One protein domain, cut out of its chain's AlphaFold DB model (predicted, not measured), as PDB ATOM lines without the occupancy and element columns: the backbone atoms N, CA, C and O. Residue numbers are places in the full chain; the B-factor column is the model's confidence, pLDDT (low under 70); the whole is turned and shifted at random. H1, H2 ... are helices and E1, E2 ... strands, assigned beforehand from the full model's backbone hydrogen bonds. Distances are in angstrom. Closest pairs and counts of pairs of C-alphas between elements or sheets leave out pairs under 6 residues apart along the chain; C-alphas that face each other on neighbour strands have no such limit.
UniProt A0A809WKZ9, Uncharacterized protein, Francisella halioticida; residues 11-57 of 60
ATOM      1  N   LYS A  11     149.532  85.672 129.275       75.94
ATOM      2  CA  LYS A  11     148.158  86.000 128.852       75.94
ATOM      3  C   LYS A  11     147.178  84.874 129.172       75.94
ATOM      4  O   LYS A  11     147.317  83.773 128.650       75.94
ATOM      5  N   LEU A  12     146.144  85.170 129.960       76.81
ATOM      6  CA  LEU A  12     145.064  84.228 130.260       76.81
ATOM      7  C   LEU A  12     143.842  84.537 129.394       76.81
ATOM      8  O   LEU A  12     143.324  85.653 129.434       76.81
ATOM      9  N   VAL A  13     143.359  83.554 128.636       73.56
ATOM     10  CA  VAL A  13     142.148  83.678 127.813       73.56
ATOM     11  C   VAL A  13     140.993  82.995 128.535       73.56
ATOM     12  O   VAL A  13     141.086  81.813 128.848       73.56
ATOM     13  N   GLY A  14     139.905  83.715 128.819       72.69
ATOM     14  CA  GLY A  14     138.804  83.139 129.595       72.69
ATOM     15  C   GLY A  14     137.467  83.866 129.489       72.69
ATOM     16  O   GLY A  14     137.346  84.947 128.905       72.69
ATOM     17  N   ASP A  15     136.441  83.258 130.084       68.00
ATOM     18  CA  ASP A  15     135.080  83.789 130.123       68.00
ATOM     19  C   ASP A  15     134.805  84.616 131.385       68.00
ATOM     20  O   ASP A  15     135.248  84.296 132.488       68.00
ATOM     21  N   LYS A  16     134.002  85.679 131.242       62.03
ATOM     22  CA  LYS A  16     133.709  86.649 132.319       62.03
ATOM     23  C   LYS A  16     133.124  86.009 133.588       62.03
ATOM     24  O   LYS A  16     133.302  86.569 134.671       62.03
ATOM     25  N   SER A  17     132.411  84.886 133.467       60.72
ATOM     26  CA  SER A  17     131.842  84.152 134.608       60.72
ATOM     27  C   SER A  17     132.917  83.655 135.574       60.72
ATOM     28  O   SER A  17     132.693  83.690 136.777       60.72
ATOM     29  N   TYR A  18     134.102  83.304 135.072       59.66
ATOM     30  CA  TYR A  18     135.218  82.797 135.876       59.66
ATOM     31  C   TYR A  18     136.009  83.902 136.597       59.66
ATOM     32  O   TYR A  18     136.840  83.627 137.452       59.66
ATOM     33  N   ILE A  19     135.764  85.171 136.265       62.78
ATOM     34  CA  ILE A  19     136.676  86.280 136.591       62.78
ATOM     35  C   ILE A  19     136.149  87.168 137.726       62.78
ATOM     36  O   ILE A  19     136.889  87.958 138.321       62.78
ATOM     37  N   ARG A  20     134.861  87.073 138.065       60.69
ATOM     38  CA  ARG A  20     134.239  87.961 139.056       60.69
ATOM     39  C   ARG A  20     134.645  87.600 140.489       60.69
ATOM     40  O   ARG A  20     134.025  86.745 141.103       60.69
ATOM     41  N   LYS A  21     135.642  88.317 141.016       51.75
ATOM     42  CA  LYS A  21     135.551  89.324 142.112       51.75
ATOM     43  C   LYS A  21     136.912  89.538 142.781       51.75
ATOM     44  O   LYS A  21     137.213  90.659 143.156       51.75
ATOM     45  N   ILE A  22     137.728  88.494 142.870       54.00
ATOM     46  CA  ILE A  22     139.034  88.515 143.559       54.00
ATOM     47  C   ILE A  22     140.201  88.374 142.559       54.00
ATOM     48  O   ILE A  22     141.320  88.815 142.809       54.00
ATOM     49  N   LEU A  23     139.919  87.863 141.356       61.84
ATOM     50  CA  LEU A  23     140.943  87.468 140.393       61.84
ATOM     51  C   LEU A  23     141.604  88.645 139.663       61.84
ATOM     52  O   LEU A  23     142.791  88.582 139.391       61.84
ATOM     53  N   SER A  24     140.895  89.734 139.343       60.28
ATOM     54  CA  SER A  24     141.498  90.800 138.518       60.28
ATOM     55  C   SER A  24     142.628  91.552 139.222       60.28
ATOM     56  O   SER A  24     143.569  91.968 138.556       60.28
ATOM     57  N   ALA A  25     142.541  91.720 140.545       59.69
ATOM     58  CA  ALA A  25     143.596  92.349 141.334       59.69
ATOM     59  C   ALA A  25     144.803  91.408 141.496       59.69
ATOM     60  O   ALA A  25     145.934  91.820 141.256       59.69
ATOM     61  N   LEU A  26     144.564  90.123 141.793       61.62
ATOM     62  CA  LEU A  26     145.614  89.099 141.881       61.62
ATOM     63  C   LEU A  26     146.335  88.861 140.548       61.62
ATOM     64  O   LEU A  26     147.544  88.656 140.533       61.62
ATOM     65  N   LEU A  27     145.610  88.904 139.426       66.75
ATOM     66  CA  LEU A  27     146.187  88.757 138.089       66.75
ATOM     67  C   LEU A  27     147.077  89.955 137.732       66.75
ATOM     68  O   LEU A  27     148.142  89.761 137.157       66.75
ATOM     69  N   PHE A  28     146.692  91.173 138.129       62.47
ATOM     70  CA  PHE A  28     147.520  92.362 137.915       62.47
ATOM     71  C   PHE A  28     148.837  92.299 138.702       62.47
ATOM     72  O   PHE A  28     149.889  92.591 138.150       62.47
ATOM     73  N   VAL A  29     148.792  91.842 139.960       66.31
ATOM     74  CA  VAL A  29     149.988  91.671 140.811       66.31
ATOM     75  C   VAL A  29     150.955  90.611 140.257       66.31
ATOM     76  O   VAL A  29     152.141  90.646 140.562       66.31
ATOM     77  N   ARG A  30     150.471  89.677 139.429       68.75
ATOM     78  CA  ARG A  30     151.254  88.554 138.882       68.75
ATOM     79  C   ARG A  30     151.642  88.703 137.405       68.75
ATOM     80  O   ARG A  30     152.003  87.708 136.786       68.75
ATOM     81  N   ASP A  31     151.526  89.903 136.832       70.62
ATOM     82  CA  ASP A  31     151.749  90.163 135.395       70.62
ATOM     83  C   ASP A  31     150.952  89.210 134.473       70.62
ATOM     84  O   ASP A  31     151.375  88.775 133.397       70.62
ATOM     85  N   LEU A  32     149.758  88.828 134.932       73.56
ATOM     86  CA  LEU A  32     148.827  88.006 134.180       73.56
ATOM     87  C   LEU A  32     147.803  88.912 133.502       73.56
ATOM     88  O   LEU A  32     146.871  89.438 134.118       73.56
ATOM     89  N   LYS A  33     147.943  89.071 132.186       74.31
ATOM     90  CA  LYS A  33     147.006  89.855 131.386       74.31
ATOM     91  C   LYS A  33     145.811  89.004 130.991       74.31
ATOM     92  O   LYS A  33     145.902  88.070 130.196       74.31
ATOM     93  N   LEU A  34     144.657  89.370 131.524       75.56
ATOM     94  CA  LEU A  34     143.407  88.682 131.255       75.56
ATOM     95  C   LEU A  34     142.754  89.183 129.962       75.56
ATOM     96  O   LEU A  34     142.280  90.319 129.884       75.56
ATOM     97  N   ILE A  35     142.686  88.313 128.961       75.88
ATOM     98  CA  ILE A  35     142.018  88.550 127.685       75.88
ATOM     99  C   ILE A  35     140.644  87.880 127.736       75.88
ATOM    100  O   ILE A  35     140.516  86.659 127.699       75.88
ATOM    101  N   ILE A  36     139.596  88.701 127.805       78.56
ATOM    102  CA  ILE A  36     138.209  88.230 127.789       78.56
ATOM    103  C   ILE A  36     137.490  88.615 126.515       78.56
ATOM    104  O   ILE A  36     137.688  89.698 125.964       78.56
ATOM    105  N   ARG A  37     136.549  87.764 126.113       75.94
ATOM    106  CA  ARG A  37     135.618  88.085 125.039       75.94
ATOM    107  C   ARG A  37     134.712  89.250 125.452       75.94
ATOM    108  O   ARG A  37     133.970  89.168 126.433       75.94
ATOM    109  N   ILE A  38     134.771  90.340 124.686       74.81
ATOM    110  CA  ILE A  38     133.915  91.516 124.885       74.81
ATOM    111  C   ILE A  38     132.473  91.128 124.536       74.81
ATOM    112  O   ILE A  38     132.200  90.611 123.453       74.81
ATOM    113  N   ARG A  39     131.545  91.356 125.472       73.25
ATOM    114  CA  ARG A  39     130.099  91.155 125.277       73.25
ATOM    115  C   ARG A  39     129.434  92.497 124.960       73.25
ATOM    116  O   ARG A  39     129.909  93.526 125.428       73.25
ATOM    117  N   LYS A  40     128.299  92.474 124.250       69.25
ATOM    118  CA  LYS A  40     127.560  93.676 123.805       69.25
ATOM    119  C   LYS A  40     127.248  94.715 124.901       69.25
ATOM    120  O   LYS A  40     127.189  95.895 124.604       69.25
ATOM    121  N   ASN A  41     127.131  94.294 126.165       74.19
ATOM    122  CA  ASN A  41     126.816  95.174 127.304       74.19
ATOM    123  C   ASN A  41     128.061  95.604 128.113       74.19
ATOM    124  O   ASN A  41     127.961  95.919 129.299       74.19
ATOM    125  N   MET A  42     129.263  95.522 127.539       73.81
ATOM    126  CA  MET A  42     130.496  95.972 128.190       73.81
ATOM    127  C   MET A  42     130.887  97.358 127.688       73.81
ATOM    128  O   MET A  42     130.804  97.621 126.494       73.81
ATOM    129  N   LYS A  43     131.372  98.218 128.596       72.44
ATOM    130  CA  LYS A  43     132.022  99.477 128.209       72.44
ATOM    131  C   LYS A  43     133.107  99.181 127.171       72.44
ATOM    132  O   LYS A  43     133.836  98.195 127.327       72.44
ATOM    133  N   ALA A  44     133.187 100.018 126.139       68.81
ATOM    134  CA  ALA A  44     134.194  99.895 125.097       68.81
ATOM    135  C   ALA A  44     135.589  99.813 125.732       68.81
ATOM    136  O   ALA A  44     135.942 100.613 126.599       68.81
ATOM    137  N   LYS A  45     136.359  98.801 125.335       72.00
ATOM    138  CA  LYS A  45     137.742  98.607 125.763       72.00
ATOM    139  C   LYS A  45     138.604  98.445 124.527       72.00
ATOM    140  O   LYS A  45     138.238  97.700 123.619       72.00
ATOM    141  N   LEU A  46     139.749  99.119 124.524       75.06
ATOM    142  CA  LEU A  46     140.771  98.916 123.508       75.06
ATOM    143  C   LEU A  46     141.341  97.501 123.657       75.06
ATOM    144  O   LEU A  46     141.708  97.070 124.750       75.06
ATOM    145  N   MET A  47     141.372  96.772 122.548       81.06
ATOM    146  CA  MET A  47     141.920  95.425 122.446       81.06
ATOM    147  C   MET A  47     142.792  95.372 121.199       81.06
ATOM    148  O   MET A  47     142.362  95.792 120.125       81.06
ATOM    149  N   ILE A  48     144.005  94.842 121.336       83.50
ATOM    150  CA  ILE A  48     144.907  94.663 120.200       83.50
ATOM    151  C   ILE A  48     144.405  93.541 119.282       83.50
ATOM    152  O   ILE A  48     143.787  92.573 119.732       83.50
ATOM    153  N   LEU A  49     144.683  93.655 117.980       82.44
ATOM    154  CA  LEU A  49     144.196  92.710 116.966       82.44
ATOM    155  C   LEU A  49     144.626  91.263 117.245       82.44
ATOM    156  O   LEU A  49     143.822  90.348 117.074       82.44
ATOM    157  N   GLN A  50     145.849  91.057 117.736       82.50
ATOM    158  CA  GLN A  50     146.368  89.732 118.097       82.50
ATOM    159  C   GLN A  50     145.526  89.058 119.190       82.50
ATOM    160  O   GLN A  50     145.144  87.901 119.050       82.50
ATOM    161  N   ASP A  51     145.159  89.798 120.241       81.19
ATOM    162  CA  ASP A  51     144.320  89.287 121.334       81.19
ATOM    163  C   ASP A  51     142.901  88.964 120.828       81.19
ATOM    164  O   ASP A  51     142.286  87.977 121.234       81.19
ATOM    165  N   LYS A  52     142.394  89.754 119.873       81.25
ATOM    166  CA  LYS A  52     141.104  89.503 119.213       81.25
ATOM    167  C   LYS A  52     141.129  88.243 118.342       81.25
ATOM    168  O   LYS A  52     140.131  87.527 118.298       81.25
ATOM    169  N   LEU A  53     142.238  87.975 117.651       83.88
ATOM    170  CA  LEU A  53     142.438  86.744 116.880       83.88
ATOM    171  C   LEU A  53     142.557  85.527 117.803       83.88
ATOM    172  O   LEU A  53     141.917  84.509 117.546       83.88
ATOM    173  N   LEU A  54     143.281  85.661 118.916       80.12
ATOM    174  CA  LEU A  54     143.422  84.611 119.923       80.12
ATOM    175  C   LEU A  54     142.060  84.182 120.495       80.12
ATOM    176  O   LEU A  54     141.784  82.994 120.604       80.12
ATOM    177  N   LEU A  55     141.160  85.137 120.754       77.94
ATOM    178  CA  LEU A  55     139.788  84.871 121.214       77.94
ATOM    179  C   LEU A  55     138.880  84.186 120.178       77.94
ATOM    180  O   LEU A  55     137.804  83.699 120.532       77.94
ATOM    181  N   ARG A  56     139.255  84.202 118.894       78.56
ATOM    182  CA  ARG A  56     138.517  83.522 117.817       78.56
ATOM    183  C   ARG A  56     138.964  82.078 117.630       78.56
ATOM    184  O   ARG A  56     138.213  81.302 117.041       78.56
ATOM    185  N   LYS A  57     140.152  81.718 118.122       76.88
ATOM    186  CA  LYS A  57     140.667  80.354 118.051       76.88
ATOM    187  C   LYS A  57     139.840  79.468 118.984       76.88
ATOM    188  O   LYS A  57     139.914  79.593 120.203       76.88
TER     189      LYS A  57
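AT A GLANCE: This is residues 11 to 57 of the 60 residues of an uncharacterized protein of Francisella halioticida (UniProt A0A809WKZ9). A small parallel ribbon of two strands, E1 and E2, lies between two short helices, H1 on one side and H2 on the other, while residues 40 to 46 stick out as a free loop. The printed part has 47 residues, in the order E1, H1, E2, H2; the class is mixed, with 22 residues in named elements, under half. It is only just compact, close to loose, with a radius of gyration of the C-alphas of 10.9 A and spans of 25 by 22 by 18 A.

HOW THE PARTS SIT: E1, residues 11 to 14, and E2, residues 32 to 36, are parallel neighbours at 35 degrees, with N 35 and O 12 within hydrogen-bond range at 2.8 A. With H1, residues 23 to 29, they form a strand-helix-strand unit, two parallel strands joined through a helix, with a right-handed crossover. The closest C-alphas of H1 and E2 are those of Leu 27 and Lys 33, 6.8 A. Those of E2 and H2, residues 49 to 54, are Ile 35 and Asp 51, 6.8 A. H1 and H2 are apart. In both helices every O i to N i+4 pair is within hydrogen-bond range.

IN THESE COORDINATES: E1 begins at C-alpha 11 (148.158, 86.000, 128.852). E2 spans 12.4 A and H1 10.0 A. H2 ends at C-alpha 54 (143.422, 84.611, 119.923).

THE WHOLE: The C-alphas farthest apart, of Arg 30 and Lys 40, are 28.5 A apart. The printed part has no cut. The link E2 to H2 is long, 12 residues. Residues 15 to 30, 40 and 44 have pLDDT under 70.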